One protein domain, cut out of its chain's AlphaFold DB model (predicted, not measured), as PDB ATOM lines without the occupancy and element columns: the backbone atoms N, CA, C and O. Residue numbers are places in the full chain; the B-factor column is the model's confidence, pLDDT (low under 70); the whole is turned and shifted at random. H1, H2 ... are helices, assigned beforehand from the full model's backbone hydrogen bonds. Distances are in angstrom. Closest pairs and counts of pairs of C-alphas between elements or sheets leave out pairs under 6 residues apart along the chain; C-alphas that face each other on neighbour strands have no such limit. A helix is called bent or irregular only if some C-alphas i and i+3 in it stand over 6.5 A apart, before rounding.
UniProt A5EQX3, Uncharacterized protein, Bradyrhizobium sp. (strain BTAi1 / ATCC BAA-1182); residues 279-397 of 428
ATOM      1  N   ASN A 279       9.516   5.782  31.045       75.56
ATOM      2  CA  ASN A 279       9.468   6.563  29.810       75.56
ATOM      3  C   ASN A 279       8.777   7.937  29.949       75.56
ATOM      4  O   ASN A 279       9.187   8.875  29.274       75.56
ATOM      5  N   ASP A 280       7.762   8.083  30.808       83.38
ATOM      6  CA  ASP A 280       7.029   9.348  31.004       83.38
ATOM      7  C   ASP A 280       7.867  10.371  31.789       83.38
ATOM      8  O   ASP A 280       7.921  11.548  31.433       83.38
ATOM      9  N   ALA A 281       8.605   9.913  32.805       81.31
ATOM     10  CA  ALA A 281       9.531  10.759  33.561       81.31
ATOM     11  C   ALA A 281      10.667  11.294  32.671       81.31
ATOM     12  O   ALA A 281      10.966  12.486  32.695       81.31
ATOM     13  N   VAL A 282      11.242  10.433  31.824       87.44
ATOM     14  CA  VAL A 282      12.266  10.831  30.845       87.44
ATOM     15  C   VAL A 282      11.699  11.807  29.813       87.44
ATOM     16  O   VAL A 282      12.351  12.795  29.482       87.44
ATOM     17  N   ALA A 283      10.475  11.582  29.326       84.38
ATOM     18  CA  ALA A 283       9.823  12.496  28.389       84.38
ATOM     19  C   ALA A 283       9.592  13.886  29.005       84.38
ATOM     20  O   ALA A 283       9.912  14.892  28.372       84.38
ATOM     21  N   LYS A 284       9.109  13.951  30.253       83.94
ATOM     22  CA  LYS A 284       8.908  15.213  30.985       83.94
ATOM     23  C   LYS A 284      10.219  15.950  31.252       83.94
ATOM     24  O   LYS A 284      10.281  17.156  31.031       83.94
ATOM     25  N   ALA A 285      11.270  15.242  31.663       88.50
ATOM     26  CA  ALA A 285      12.573  15.855  31.903       88.50
ATOM     27  C   ALA A 285      13.198  16.397  30.602       88.50
ATOM     28  O   ALA A 285      13.698  17.519  30.571       88.50
ATOM     29  N   ASN A 286      13.072  15.658  29.496       84.94
ATOM     30  CA  ASN A 286      13.502  16.131  28.179       84.94
ATOM     31  C   ASN A 286      12.702  17.354  27.702       84.94
ATOM     32  O   ASN A 286      13.284  18.272  27.127       84.94
ATOM     33  N   ALA A 287      11.388  17.395  27.947       85.94
ATOM     34  CA  ALA A 287      10.561  18.555  27.618       85.94
ATOM     35  C   ALA A 287      10.960  19.796  28.439       85.94
ATOM     36  O   ALA A 287      11.069  20.888  27.884       85.94
ATOM     37  N   ALA A 288      11.253  19.627  29.733       85.75
ATOM     38  CA  ALA A 288      11.753  20.704  30.588       85.75
ATOM     39  C   ALA A 288      13.119  21.233  30.114       85.75
ATOM     40  O   ALA A 288      13.310  22.445  30.019       85.75
ATOM     41  N   ALA A 289      14.040  20.342  29.727       86.44
ATOM     42  CA  ALA A 289      15.331  20.727  29.158       86.44
ATOM     43  C   ALA A 289      15.187  21.512  27.843       86.44
ATOM     44  O   ALA A 289      15.913  22.482  27.618       86.44
ATOM     45  N   GLN A 290      14.231  21.139  26.985       82.00
ATOM     46  CA  GLN A 290      13.934  21.877  25.753       82.00
ATOM     47  C   GLN A 290      13.353  23.269  26.039       82.00
ATOM     48  O   GLN A 290      13.792  24.244  25.431       82.00
ATOM     49  N   ALA A 291      12.423  23.384  26.991       83.00
ATOM     50  CA  ALA A 291      11.846  24.669  27.385       83.00
ATOM     51  C   ALA A 291      12.900  25.620  27.985       83.00
ATOM     52  O   ALA A 291      12.948  26.806  27.644       83.00
ATOM     53  N   ALA A 292      13.796  25.096  28.826       81.69
ATOM     54  CA  ALA A 292      14.897  25.869  29.390       81.69
ATOM     55  C   ALA A 292      15.895  26.316  28.304       81.69
ATOM     56  O   ALA A 292      16.282  27.482  28.261       81.69
ATOM     57  N   ALA A 293      16.233  25.436  27.354       85.19
ATOM     58  CA  ALA A 293      17.071  25.795  26.209       85.19
ATOM     59  C   ALA A 293      16.436  26.890  25.330       85.19
ATOM     60  O   ALA A 293      17.135  27.785  24.857       85.19
ATOM     61  N   GLN A 294      15.115  26.858  25.135       88.44
ATOM     62  CA  GLN A 294      14.400  27.892  24.384       88.44
ATOM     63  C   GLN A 294      14.381  29.241  25.119       88.44
ATOM     64  O   GLN A 294      14.502  30.294  24.489       88.44
ATOM     65  N   THR A 295      14.294  29.213  26.449       79.50
ATOM     66  CA  THR A 295      14.406  30.410  27.295       79.50
ATOM     67  C   THR A 295      15.802  31.027  27.178       79.50
ATOM     68  O   THR A 295      15.917  32.223  26.916       79.50
ATOM     69  N   ALA A 296      16.859  30.210  27.255       86.25
ATOM     70  CA  ALA A 296      18.238  30.661  27.058       86.25
ATOM     71  C   ALA A 296      18.459  31.275  25.665       86.25
ATOM     72  O   ALA A 296      19.015  32.365  25.558       86.25
ATOM     73  N   ALA A 297      17.954  30.632  24.607       87.75
ATOM     74  CA  ALA A 297      18.049  31.158  23.243       87.75
ATOM     75  C   ALA A 297      17.317  32.504  23.074       87.75
ATOM     76  O   ALA A 297      17.779  33.387  22.352       87.75
ATOM     77  N   THR A 298      16.182  32.680  23.757       83.06
ATOM     78  CA  THR A 298      15.429  33.943  23.743       83.06
ATOM     79  C   THR A 298      16.200  35.054  24.457       83.06
ATOM     80  O   THR A 298      16.289  36.166  23.938       83.06
ATOM     81  N   ALA A 299      16.813  34.753  25.606       83.31
ATOM     82  CA  ALA A 299      17.641  35.709  26.337       83.31
ATOM     83  C   ALA A 299      18.898  36.115  25.539       83.31
ATOM     84  O   ALA A 299      19.213  37.298  25.440       83.31
ATOM     85  N   GLU A 300      19.563  35.169  24.868       86.69
ATOM     86  CA  GLU A 300      20.683  35.481  23.968       86.69
ATOM     87  C   GLU A 300      20.260  36.374  22.791       86.69
ATOM     88  O   GLU A 300      20.978  37.308  22.420       86.69
ATOM     89  N   ALA A 301      19.089  36.112  22.201       88.06
ATOM     90  CA  ALA A 301      18.547  36.945  21.133       88.06
ATOM     91  C   ALA A 301      18.264  38.379  21.615       88.06
ATOM     92  O   ALA A 301      18.499  39.331  20.863       88.06
ATOM     93  N   GLN A 302      17.821  38.538  22.865       88.75
ATOM     94  CA  GLN A 302      17.611  39.843  23.489       88.75
ATOM     95  C   GLN A 302      18.936  40.597  23.670       88.75
ATOM     96  O   GLN A 302      19.058  41.720  23.186       88.75
ATOM     97  N   VAL A 303      19.973  39.949  24.215       93.50
ATOM     98  CA  VAL A 303      21.328  40.530  24.320       93.50
ATOM     99  C   VAL A 303      21.848  40.985  22.950       93.50
ATOM    100  O   VAL A 303      22.440  42.060  22.815       93.50
ATOM    101  N   ALA A 304      21.613  40.200  21.895       89.81
ATOM    102  CA  ALA A 304      21.996  40.578  20.535       89.81
ATOM    103  C   ALA A 304      21.212  41.795  20.005       89.81
ATOM    104  O   ALA A 304      21.773  42.608  19.264       89.81
ATOM    105  N   ALA A 305      19.935  41.935  20.367       88.88
ATOM    106  CA  ALA A 305      19.135  43.112  20.040       88.88
ATOM    107  C   ALA A 305      19.635  44.361  20.786       88.88
ATOM    108  O   ALA A 305      19.785  45.417  20.170       88.88
ATOM    109  N   ASP A 306      19.987  44.232  22.064       90.25
ATOM    110  CA  ASP A 306      20.486  45.345  22.878       90.25
ATOM    111  C   ASP A 306      21.857  45.843  22.421       90.25
ATOM    112  O   ASP A 306      22.092  47.050  22.360       90.25
ATOM    113  N   ARG A 307      22.739  44.942  21.967       92.25
ATOM    114  CA  ARG A 307      23.998  45.338  21.313       92.25
ATOM    115  C   ARG A 307      23.761  46.207  20.075       92.25
ATOM    116  O   ARG A 307      24.454  47.204  19.893       92.25
ATOM    117  N   LYS A 308      22.752  45.887  19.258       92.19
ATOM    118  CA  LYS A 308      22.380  46.723  18.102       92.19
ATOM    119  C   LYS A 308      21.802  48.069  18.533       92.19
ATOM    120  O   LYS A 308      22.096  49.080  17.902       92.19
ATOM    121  N   ALA A 309      21.000  48.097  19.598       87.81
ATOM    122  CA  ALA A 309      20.474  49.343  20.151       87.81
ATOM    123  C   ALA A 309      21.602  50.262  20.655       87.81
ATOM    124  O   ALA A 309      21.561  51.467  20.417       87.81
ATOM    125  N   ILE A 310      22.647  49.692  21.265       94.69
ATOM    126  CA  ILE A 310      23.855  50.423  21.668       94.69
ATOM    127  C   ILE A 310      24.589  51.011  20.462       94.69
ATOM    128  O   ILE A 310      25.028  52.157  20.530       94.69
ATOM    129  N   ASP A 311      24.711  50.280  19.354       94.38
ATOM    130  CA  ASP A 311      25.354  50.817  18.149       94.38
ATOM    131  C   ASP A 311      24.574  52.011  17.572       94.38
ATOM    132  O   ASP A 311      25.176  53.021  17.204       94.38
ATOM    133  N   VAL A 312      23.237  51.949  17.573       90.81
ATOM    134  CA  VAL A 312      22.378  53.080  17.178       90.81
ATOM    135  C   VAL A 312      22.536  54.262  18.140       90.81
ATOM    136  O   VAL A 312      22.694  55.398  17.692       90.81
ATOM    137  N   ALA A 313      22.546  54.015  19.453       89.62
ATOM    138  CA  ALA A 313      22.750  55.056  20.460       89.62
ATOM    139  C   ALA A 313      24.137  55.712  20.335       89.62
ATOM    140  O   ALA A 313      24.254  56.932  20.426       89.62
ATOM    141  N   ARG A 314      25.178  54.924  20.038       96.81
ATOM    142  CA  ARG A 314      26.535  55.423  19.787       96.81
ATOM    143  C   ARG A 314      26.586  56.294  18.534       96.81
ATOM    144  O   ARG A 314      27.227  57.340  18.551       96.81
ATOM    145  N   GLN A 315      25.898  55.902  17.462       92.88
ATOM    146  CA  GLN A 315      25.803  56.735  16.263       92.88
ATOM    147  C   GLN A 315      25.089  58.062  16.559       92.88
ATOM    148  O   GLN A 315      25.537  59.117  16.111       92.88
ATOM    149  N   ALA A 316      24.005  58.028  17.338       86.50
ATOM    150  CA  ALA A 316      23.290  59.231  17.750       86.50
ATOM    151  C   ALA A 316      24.173  60.164  18.599       86.50
ATOM    152  O   ALA A 316      24.184  61.372  18.363       86.50
ATOM    153  N   GLU A 317      24.960  59.615  19.526       96.00
ATOM    154  CA  GLU A 317      25.933  60.376  20.315       96.00
ATOM    155  C   GLU A 317      27.021  61.005  19.434       96.00
ATOM    156  O   GLU A 317      27.323  62.186  19.588       96.00
ATOM    157  N   GLN A 318      27.577  60.265  18.470       95.94
ATOM    158  CA  GLN A 318      28.579  60.804  17.542       95.94
ATOM    159  C   GLN A 318      28.021  61.954  16.696       95.94
ATOM    160  O   GLN A 318      28.681  62.984  16.554       95.94
ATOM    161  N   ASN A 319      26.791  61.818  16.196       89.31
ATOM    162  CA  ASN A 319      26.116  62.878  15.449       89.31
ATOM    163  C   ASN A 319      25.869  64.111  16.334       89.31
ATOM    164  O   ASN A 319      26.126  65.238  15.913       89.31
ATOM    165  N   ALA A 320      25.414  63.906  17.577       91.75
ATOM    166  CA  ALA A 320      25.220  64.989  18.539       91.75
ATOM    167  C   ALA A 320      26.544  65.678  18.900       91.75
ATOM    168  O   ALA A 320      26.582  66.898  19.049       91.75
ATOM    169  N   ARG A 321      27.642  64.919  18.984       95.69
ATOM    170  CA  ARG A 321      28.983  65.448  19.249       95.69
ATOM    171  C   ARG A 321      29.483  66.312  18.096       95.69
ATOM    172  O   ARG A 321      30.006  67.390  18.356       95.69
ATOM    173  N   GLY A 322      29.288  65.873  16.852       89.25
ATOM    174  CA  GLY A 322      29.591  66.678  15.665       89.25
ATOM    175  C   GLY A 322      28.819  67.998  15.667       89.25
ATOM    176  O   GLY A 322      29.426  69.061  15.607       89.25
ATOM    177  N   ALA A 323      27.498  67.937  15.871       91.19
ATOM    178  CA  ALA A 323      26.651  69.128  15.934       91.19
ATOM    179  C   ALA A 323      27.034  70.082  17.080       91.19
ATOM    180  O   ALA A 323      26.978  71.299  16.916       91.19
ATOM    181  N   ALA A 324      27.431  69.550  18.241       95.25
ATOM    182  CA  ALA A 324      27.912  70.359  19.358       95.25
ATOM    183  C   ALA A 324      29.228  71.076  19.027       95.25
ATOM    184  O   ALA A 324      29.358  72.256  19.338       95.25
ATOM    185  N   ILE A 325      30.169  70.398  18.361       96.69
ATOM    186  CA  ILE A 325      31.436  70.998  17.920       96.69
ATOM    187  C   ILE A 325      31.182  72.096  16.882       96.69
ATOM    188  O   ILE A 325      31.696  73.198  17.039       96.69
ATOM    189  N   GLU A 326      30.358  71.831  15.866       93.50
ATOM    190  CA  GLU A 326      30.025  72.821  14.834       93.50
ATOM    191  C   GLU A 326      29.331  74.051  15.433       93.50
ATOM    192  O   GLU A 326      29.686  75.185  15.114       93.50
ATOM    193  N   ALA A 327      28.370  73.852  16.340       94.00
ATOM    194  CA  ALA A 327      27.677  74.956  16.998       94.00
ATOM    195  C   ALA A 327      28.616  75.777  17.900       94.00
ATOM    196  O   ALA A 327      28.535  77.005  17.908       94.00
ATOM    197  N   GLN A 328      29.528  75.115  18.617       95.94
ATOM    198  CA  GLN A 328      30.564  75.766  19.420       95.94
ATOM    199  C   GLN A 328      31.512  76.591  18.537       95.94
ATOM    200  O   GLN A 328      31.767  77.757  18.828       95.94
ATOM    201  N   GLU A 329      31.981  76.026  17.423       97.06
ATOM    202  CA  GLU A 329      32.868  76.714  16.481       97.06
ATOM    203  C   GLU A 329      32.193  77.952  15.867       97.06
ATOM    204  O   GLU A 329      32.824  78.998  15.709       97.06
ATOM    205  N   GLN A 330      30.894  77.875  15.557       93.62
ATOM    206  CA  GLN A 330      30.131  79.035  15.080       93.62
ATOM    207  C   GLN A 330      29.967  80.112  16.156       93.62
ATOM    208  O   GLN A 330      30.049  81.302  15.845       93.62
ATOM    209  N   ALA A 331      29.769  79.715  17.416       95.81
ATOM    210  CA  ALA A 331      29.729  80.651  18.535       95.81
ATOM    211  C   ALA A 331      31.083  81.351  18.749       95.81
ATOM    212  O   ALA A 331      31.109  82.544  19.036       95.81
ATOM    213  N   GLU A 332      32.202  80.654  18.537       96.38
ATOM    214  CA  GLU A 332      33.549  81.233  18.640       96.38
ATOM    215  C   GLU A 332      33.884  82.173  17.474       96.38
ATOM    216  O   GLU A 332      34.472  83.234  17.683       96.38
ATOM    217  N   LYS A 333      33.487  81.821  16.243       97.06
ATOM    218  CA  LYS A 333      33.707  82.666  15.056       97.06
ATOM    219  C   LYS A 333      32.837  83.919  15.052       97.06
ATOM    220  O   LYS A 333      33.276  84.961  14.572       97.06
ATOM    221  N   ASN A 334      31.601  83.815  15.538       96.25
ATOM    222  CA  ASN A 334      30.651  84.919  15.580       96.25
ATOM    223  C   ASN A 334      29.856  84.887  16.901       96.25
ATOM    224  O   ASN A 334      28.802  84.240  16.958       96.25
ATOM    225  N   PRO A 335      30.334  85.577  17.955       95.31
ATOM    226  CA  PRO A 335      29.803  85.481  19.316       95.31
ATOM    227  C   PRO A 335      28.505  86.280  19.489       95.31
ATOM    228  O   PRO A 335      28.419  87.249  20.243       95.31
ATOM    229  N   THR A 336      27.465  85.873  18.769       97.94
ATOM    230  CA  THR A 336      26.107  86.384  18.954       97.94
ATOM    231  C   THR A 336      25.382  85.581  20.028       97.94
ATOM    232  O   THR A 336      25.617  84.382  20.197       97.94
ATOM    233  N   ALA A 337      24.425  86.212  20.712       92.88
ATOM    234  CA  ALA A 337      23.570  85.522  21.680       92.88
ATOM    235  C   ALA A 337      22.843  84.309  21.060       92.88
ATOM    236  O   ALA A 337      22.684  83.282  21.716       92.88
ATOM    237  N   ALA A 338      22.460  84.402  19.781       94.12
ATOM    238  CA  ALA A 338      21.830  83.307  19.048       94.12
ATOM    239  C   ALA A 338      22.776  82.109  18.856       94.12
ATOM    240  O   ALA A 338      22.387  80.973  19.127       94.12
ATOM    241  N   ASN A 339      24.030  82.352  18.459       93.31
ATOM    242  CA  ASN A 339      25.017  81.284  18.286       93.31
ATOM    243  C   ASN A 339      25.406  80.651  19.628       93.31
ATOM    244  O   ASN A 339      25.521  79.430  19.723       93.31
ATOM    245  N   GLN A 340      25.507  81.451  20.695       94.69
ATOM    246  CA  GLN A 340      25.760  80.940  22.045       94.69
ATOM    247  C   GLN A 340      24.614  80.046  22.551       94.69
ATOM    248  O   GLN A 340      24.847  78.993  23.156       94.69
ATOM    249  N   ALA A 341      23.363  80.435  22.276       94.06
ATOM    250  CA  ALA A 341      22.185  79.634  22.595       94.06
ATOM    251  C   ALA A 341      22.143  78.330  21.779       94.06
ATOM    252  O   ALA A 341      21.847  77.271  22.334       94.06
ATOM    253  N   ALA A 342      22.502  78.378  20.490       92.62
ATOM    254  CA  ALA A 342      22.600  77.192  19.640       92.62
ATOM    255  C   ALA A 342      23.673  76.207  20.138       92.62
ATOM    256  O   ALA A 342      23.398  75.009  20.231       92.62
ATOM    257  N   ALA A 343      24.853  76.700  20.530       95.69
ATOM    258  CA  ALA A 343      25.913  75.885  21.125       95.69
ATOM    259  C   ALA A 343      25.456  75.218  22.431       95.69
ATOM    260  O   ALA A 343      25.640  74.017  22.620       95.69
ATOM    261  N   THR A 344      24.763  75.966  23.295       95.81
ATOM    262  CA  THR A 344      24.218  75.436  24.556       95.81
ATOM    263  C   THR A 344      23.151  74.364  24.304       95.81
ATOM    264  O   THR A 344      23.157  73.312  24.943       95.81
ATOM    265  N   ALA A 345      22.260  74.578  23.331       95.88
ATOM    266  CA  ALA A 345      21.255  73.591  22.942       95.88
ATOM    267  C   ALA A 345      21.884  72.318  22.347       95.88
ATOM    268  O   ALA A 345      21.425  71.209  22.628       95.88
ATOM    269  N   ALA A 346      22.942  72.453  21.543       95.25
ATOM    270  CA  ALA A 346      23.666  71.316  20.985       95.25
ATOM    271  C   ALA A 346      24.429  70.533  22.070       95.25
ATOM    272  O   ALA A 346      24.374  69.303  22.084       95.25
ATOM    273  N   ALA A 347      25.042  71.225  23.036       95.56
ATOM    274  CA  ALA A 347      25.661  70.602  24.203       95.56
ATOM    275  C   ALA A 347      24.640  69.815  25.045       95.56
ATOM    276  O   ALA A 347      24.895  68.667  25.401       95.56
ATOM    277  N   ALA A 348      23.446  70.371  25.282       97.12
ATOM    278  CA  ALA A 348      22.374  69.668  25.989       97.12
ATOM    279  C   ALA A 348      21.915  68.395  25.250       97.12
ATOM    280  O   ALA A 348      21.689  67.356  25.876       97.12
ATOM    281  N   LYS A 349      21.824  68.440  23.912       94.44
ATOM    282  CA  LYS A 349      21.527  67.255  23.089       94.44
ATOM    283  C   LYS A 349      22.617  66.191  23.193       94.44
ATOM    284  O   LYS A 349      22.284  65.012  23.286       94.44
ATOM    285  N   LEU A 350      23.890  66.588  23.206       97.50
ATOM    286  CA  LEU A 350      25.003  65.665  23.426       97.50
ATOM    287  C   LEU A 350      24.895  64.994  24.801       97.50
ATOM    288  O   LEU A 350      24.946  63.771  24.876       97.50
ATOM    289  N   THR A 351      24.647  65.758  25.867       97.25
ATOM    290  CA  THR A 351      24.450  65.202  27.216       97.25
ATOM    291  C   THR A 351      23.295  64.195  27.264       97.25
ATOM    292  O   THR A 351      23.436  63.131  27.869       97.25
ATOM    293  N   ALA A 352      22.172  64.485  26.601       95.62
ATOM    294  CA  ALA A 352      21.035  63.564  26.516       95.62
ATOM    295  C   ALA A 352      21.347  62.291  25.701       95.62
ATOM    296  O   ALA A 352      20.887  61.198  26.039       95.62
ATOM    297  N   ALA A 353      22.141  62.404  24.633       94.12
ATOM    298  CA  ALA A 353      22.574  61.249  23.850       94.12
ATOM    299  C   ALA A 353      23.531  60.353  24.654       94.12
ATOM    300  O   ALA A 353      23.337  59.137  24.701       94.12
ATOM    301  N   SER A 354      24.503  60.945  25.355       96.62
ATOM    302  CA  SER A 354      25.430  60.210  26.222       96.62
ATOM    303  C   SER A 354      24.708  59.514  27.383       96.62
ATOM    304  O   SER A 354      25.008  58.357  27.678       96.62
ATOM    305  N   SER A 355      23.712  60.154  28.011       96.94
ATOM    306  CA  SER A 355      22.921  59.511  29.074       96.94
ATOM    307  C   SER A 355      22.085  58.338  28.548       96.94
ATOM    308  O   SER A 355      22.004  57.294  29.197       96.94
ATOM    309  N   THR A 356      21.531  58.464  27.339       93.88
ATOM    310  CA  THR A 356      20.812  57.377  26.660       93.88
ATOM    311  C   THR A 356      21.737  56.195  26.367       93.88
ATOM    312  O   THR A 356      21.370  55.047  26.619       93.88
ATOM    313  N   LEU A 357      22.958  56.456  25.886       97.06
ATOM    314  CA  LEU A 357      23.954  55.411  25.655       97.06
ATOM    315  C   LEU A 357      24.352  54.713  26.964       97.06
ATOM    316  O   LEU A 357      24.433  53.486  27.009       97.06
ATOM    317  N   GLN A 358      24.553  55.472  28.043       97.75
ATOM    318  CA  GLN A 358      24.881  54.911  29.353       97.75
ATOM    319  C   GLN A 358      23.750  54.022  29.895       97.75
ATOM    320  O   GLN A 358      24.015  52.927  30.393       97.75
ATOM    321  N   ALA A 359      22.493  54.443  29.738       94.75
ATOM    322  CA  ALA A 359      21.332  53.631  30.094       94.75
ATOM    323  C   ALA A 359      21.246  52.342  29.256       94.75
ATOM    324  O   ALA A 359      20.934  51.278  29.794       94.75
ATOM    325  N   ALA A 360      21.571  52.406  27.960       94.12
ATOM    326  CA  ALA A 360      21.603  51.231  27.090       94.12
ATOM    327  C   ALA A 360      22.667  50.209  27.529       94.12
ATOM    328  O   ALA A 360      22.392  49.011  27.537       94.12
ATOM    329  N   PHE A 361      23.848  50.663  27.966       97.94
ATOM    330  CA  PHE A 361      24.869  49.776  28.536       97.94
ATOM    331  C   PHE A 361      24.428  49.135  29.855       97.94
ATOM    332  O   PHE A 361      24.588  47.931  30.013       97.94
ATOM    333  N   GLN A 362      23.822  49.899  30.770       97.62
ATOM    334  CA  GLN A 362      23.291  49.343  32.024       97.62
ATOM    335  C   GLN A 362      22.188  48.307  31.784       97.62
ATOM    336  O   GLN A 362      22.049  47.354  32.548       97.62
ATOM    337  N   LYS A 363      21.379  48.503  30.738       95.81
ATOM    338  CA  LYS A 363      20.384  47.521  30.315       95.81
ATOM    339  C   LYS A 363      21.058  46.254  29.782       95.81
ATOM    340  O   LYS A 363      20.725  45.171  30.248       95.81
ATOM    341  N   LEU A 364      22.025  46.396  28.870       97.38
ATOM    342  CA  LEU A 364      22.766  45.262  28.310       97.38
ATOM    343  C   LEU A 364      23.426  44.412  29.401       97.38
ATOM    344  O   LEU A 364      23.393  43.193  29.299       97.38
ATOM    345  N   ASP A 365      24.009  45.042  30.419       97.62
ATOM    346  CA  ASP A 365      24.660  44.344  31.534       97.62
ATOM    347  C   ASP A 365      23.671  43.420  32.266       97.62
ATOM    348  O   ASP A 365      23.882  42.213  32.363       97.62
ATOM    349  N   LYS A 366      22.495  43.953  32.626       96.06
ATOM    350  CA  LYS A 366      21.408  43.174  33.242       96.06
ATOM    351  C   LYS A 366      20.895  42.056  32.335       96.06
ATOM    352  O   LYS A 366      20.601  40.964  32.810       96.06
ATOM    353  N   ASP A 367      20.763  42.317  31.037       92.06
ATOM    354  CA  ASP A 367      20.287  41.307  30.086       92.06
ATOM    355  C   ASP A 367      21.332  40.198  29.855       92.06
ATOM    356  O   ASP A 367      20.966  39.047  29.605       92.06
ATOM    357  N   ILE A 368      22.629  40.508  29.981       95.44
ATOM    358  CA  ILE A 368      23.706  39.509  29.983       95.44
ATOM    359  C   ILE A 368      23.596  38.612  31.218       95.44
ATOM    360  O   ILE A 368      23.669  37.392  31.062       95.44
ATOM    361  N   ASP A 369      23.366  39.178  32.404       97.00
ATOM    362  CA  ASP A 369      23.165  38.395  33.630       97.00
ATOM    363  C   ASP A 369      21.974  37.439  33.492       97.00
ATOM    364  O   ASP A 369      22.121  36.231  33.688       97.00
ATOM    365  N   VAL A 370      20.825  37.942  33.023       94.00
ATOM    366  CA  VAL A 370      19.630  37.119  32.751       94.00
ATOM    367  C   VAL A 370      19.925  36.030  31.717       94.00
ATOM    368  O   VAL A 370      19.473  34.890  31.854       94.00
ATOM    369  N   SER A 371      20.699  36.341  30.672       96.12
ATOM    370  CA  SER A 371      21.096  35.346  29.674       96.12
ATOM    371  C   SER A 371      22.003  34.262  30.255       96.12
ATOM    372  O   SER A 371      21.887  33.110  29.829       96.12
ATOM    373  N   ASN A 372      22.894  34.603  31.182       95.69
ATOM    374  CA  ASN A 372      23.766  33.639  31.844       95.69
ATOM    375  C   ASN A 372      22.965  32.750  32.800       95.69
ATOM    376  O   ASN A 372      23.071  31.530  32.714       95.69
ATOM    377  N   GLU A 373      22.081  33.326  33.617       94.56
ATOM    378  CA  GLU A 373      21.174  32.562  34.484       94.56
ATOM    379  C   GLU A 373      20.301  31.588  33.681       94.56
ATOM    380  O   GLU A 373      20.155  30.419  34.048       94.56
ATOM    381  N   ALA A 374      19.768  32.023  32.535       90.56
ATOM    382  CA  ALA A 374      18.973  31.160  31.667       90.56
ATOM    383  C   ALA A 374      19.794  29.993  31.081       90.56
ATOM    384  O   ALA A 374      19.265  28.892  30.916       90.56
ATOM    385  N   LYS A 375      21.085  30.202  30.784       91.12
ATOM    386  CA  LYS A 375      21.995  29.138  30.324       91.12
ATOM    387  C   LYS A 375      22.307  28.139  31.425       91.12
ATOM    388  O   LYS A 375      22.243  26.938  31.168       91.12
ATOM    389  N   GLU A 376      22.596  28.621  32.628       96.31
ATOM    390  CA  GLU A 376      22.819  27.765  33.795       96.31
ATOM    391  C   GLU A 376      21.573  26.918  34.087       96.31
ATOM    392  O   GLU A 376      21.669  25.697  34.225       96.31
ATOM    393  N   ALA A 377      20.376  27.515  34.037       90.12
ATOM    394  CA  ALA A 377      19.115  26.784  34.170       90.12
ATOM    395  C   ALA A 377      18.912  25.739  33.055       90.12
ATOM    396  O   ALA A 377      18.450  24.625  33.315       90.12
ATOM    397  N   ALA A 378      19.277  26.060  31.809       91.56
ATOM    398  CA  ALA A 378      19.210  25.115  30.695       91.56
ATOM    399  C   ALA A 378      20.185  23.939  30.853       91.56
ATOM    400  O   ALA A 378      19.838  22.808  30.504       91.56
ATOM    401  N   ASN A 379      21.382  24.182  31.389       92.50
ATOM    402  CA  ASN A 379      22.356  23.135  31.686       92.50
ATOM    403  C   ASN A 379      21.875  22.245  32.837       92.50
ATOM    404  O   ASN A 379      21.806  21.030  32.664       92.50
ATOM    405  N   ALA A 380      21.397  22.835  33.935       93.62
ATOM    406  CA  ALA A 380      20.821  22.092  35.056       93.62
ATOM    407  C   ALA A 380      19.633  21.207  34.627       93.62
ATOM    408  O   ALA A 380      19.503  20.056  35.055       93.62
ATOM    409  N   ALA A 381      18.778  21.705  33.725       91.31
ATOM    410  CA  ALA A 381      17.667  20.929  33.182       91.31
ATOM    411  C   ALA A 381      18.140  19.761  32.294       91.31
ATOM    412  O   ALA A 381      17.551  18.678  32.339       91.31
ATOM    413  N   LYS A 382      19.212  19.943  31.509       87.62
ATOM    414  CA  LYS A 382      19.832  18.858  30.729       87.62
ATOM    415  C   LYS A 382      20.448  17.791  31.627       87.62
ATOM    416  O   LYS A 382      20.250  16.608  31.355       87.62
ATOM    417  N   ASP A 383      21.143  18.193  32.685       94.50
ATOM    418  CA  ASP A 383      21.740  17.261  33.642       94.50
ATOM    419  C   ASP A 383      20.653  16.457  34.356       94.50
ATOM    420  O   ASP A 383      20.702  15.228  34.367       94.50
ATOM    421  N   THR A 384      19.576  17.118  34.793       91.69
ATOM    422  CA  THR A 384      18.392  16.449  35.358       91.69
ATOM    423  C   THR A 384      17.780  15.444  34.374       91.69
ATOM    424  O   THR A 384      17.421  14.324  34.749       91.69
ATOM    425  N   ALA A 385      17.660  15.811  33.094       89.81
ATOM    426  CA  ALA A 385      17.139  14.917  32.063       89.81
ATOM    427  C   ALA A 385      18.043  13.699  31.834       89.81
ATOM    428  O   ALA A 385      17.547  12.577  31.692       89.81
ATOM    429  N   ARG A 386      19.363  13.898  31.863       92.69
ATOM    430  CA  ARG A 386      20.351  12.825  31.766       92.69
ATOM    431  C   ARG A 386      20.288  11.888  32.969       92.69
ATOM    432  O   ARG A 386      20.180  10.681  32.770       92.69
ATOM    433  N   GLU A 387      20.293  12.416  34.188       93.06
ATOM    434  CA  GLU A 387      20.176  11.619  35.415       93.06
ATOM    435  C   GLU A 387      18.873  10.812  35.433       93.06
ATOM    436  O   GLU A 387      18.873   9.618  35.741       93.06
ATOM    437  N   THR A 388      17.764  11.426  35.004       87.88
ATOM    438  CA  THR A 388      16.465  10.747  34.882       87.88
ATOM    439  C   THR A 388      16.521   9.607  33.861       87.88
ATOM    440  O   THR A 388      15.988   8.521  34.109       87.88
ATOM    441  N   ALA A 389      17.194   9.806  32.725       85.12
ATOM    442  CA  ALA A 389      17.385   8.770  31.711       85.12
ATOM    443  C   ALA A 389      18.294   7.627  32.196       85.12
ATOM    444  O   ALA A 389      17.994   6.455  31.951       85.12
ATOM    445  N   GLU A 390      19.370   7.937  32.920       89.38
ATOM    446  CA  GLU A 390      20.269   6.938  33.508       89.38
ATOM    447  C   GLU A 390      19.561   6.115  34.599       89.38
ATOM    448  O   GLU A 390      19.687   4.886  34.627       89.38
ATOM    449  N   ALA A 391      18.748   6.757  35.445       86.69
ATOM    450  CA  ALA A 391      17.915   6.085  36.444       86.69
ATOM    451  C   ALA A 391      16.871   5.161  35.791       86.69
ATOM    452  O   ALA A 391      16.723   4.003  36.193       86.69
ATOM    453  N   ALA A 392      16.201   5.627  34.731       83.56
ATOM    454  CA  ALA A 392      15.270   4.816  33.949       83.56
ATOM    455  C   ALA A 392      15.956   3.595  33.304       83.56
ATOM    456  O   ALA A 392      15.397   2.497  33.309       83.56
ATOM    457  N   GLY A 393      17.182   3.766  32.794       79.62
ATOM    458  CA  GLY A 393      17.985   2.692  32.207       79.62
ATOM    459  C   GLY A 393      18.440   1.636  33.219       79.62
ATOM    460  O   GLY A 393      18.471   0.452  32.885       79.62
ATOM    461  N   LYS A 394      18.744   2.034  34.462       78.88
ATOM    462  CA  LYS A 394      19.091   1.110  35.561       78.88
ATOM    463  C   LYS A 394      17.875   0.364  36.122       78.88
ATOM    464  O   LYS A 394      18.021  -0.772  36.564       78.88
ATOM    465  N   ALA A 395      16.690   0.980  36.100       65.94
ATOM    466  CA  ALA A 395      15.446   0.385  36.597       65.94
ATOM    467  C   ALA A 395      14.805  -0.624  35.627       65.94
ATOM    468  O   ALA A 395      13.954  -1.416  36.036       65.94
ATOM    469  N   ALA A 396      15.203  -0.634  34.349       57.91
ATOM    470  CA  ALA A 396      14.808  -1.691  33.428       57.91
ATOM    471  C   ALA A 396      15.419  -3.022  33.915       57.91
ATOM    472  O   ALA A 396      16.646  -3.146  33.950       57.91
ATOM    473  N   PRO A 397      14.611  -4.023  34.319       51.59
ATOM    474  CA  PRO A 397      15.135  -5.253  34.893       51.59
ATOM    475  C   PRO A 397      16.127  -5.893  33.924       51.59
ATOM    476  O   PRO A 397      15.877  -5.970  32.720       51.59
TER     477      PRO A 397
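Overview. This is residues 279 to 397 of the 428 residues of an uncharacterized protein of Bradyrhizobium sp. (strain BTAi1 / ATCC BAA-1182) (UniProt A5EQX3). The domain is one long, thin helical hairpin in the shape of a rod: H1 runs most of the length one way, the backbone turns tightly at residues 334 to 336, and H2 runs back beside it, with both ends of the printed part, Asn 279 and Pro 397, near the other end of the rod. The two helices lie side by side, crossing at a small angle. The printed part has 119 residues with two named helices, H1 then H2, and no named strand; its class is all helix. It is extended, with a radius of gyration of the C-alphas of 26.2 A, and the C-alphas span 94 by 14 by 13 A.

Along the chain. H1 holds residues 279 to 333, 81.2 A from first to last C-alpha, and begins with C-alpha 279 at (9.468, 6.563, 29.810). Its last C-alpha, that of Lys 333, is at (33.707, 82.666, 15.056). H2 holds residues 337 to 395, 86.8 A long from first to last C-alpha, and is the longest helix by residues, with 59. It begins with C-alpha 337 at (23.570, 85.522, 21.680) and ends with C-alpha 395 at (15.446, 0.385, 36.597).

Arrangement. H1 and H2 touch, with 87 pairs of C-alphas within 8 A. Their closest C-alphas are those of Ala 292 and Ala 378, 4.6 A apart. Their lines stand at a shallow tilt of 13 degrees, and they run opposite ways. Their centres are 7.1 A apart. They form a helical hairpin, joined by a tight link of 3 residues. In H1 and H2, every O i to N i+4 pair is within hydrogen-bond range. Neither helix is bent.

Size, cuts and confidence. The two C-alphas farthest apart are those of Thr 336 and Pro 397, 93.7 A, while those of Asn 279 and Pro 397 are 14.1 A apart. Residues 333 to 338 stand free. The printed part has no cut, and no link is long. The mean pLDDT of the printed part is 90.7, and residues 395 to 397 are under 70.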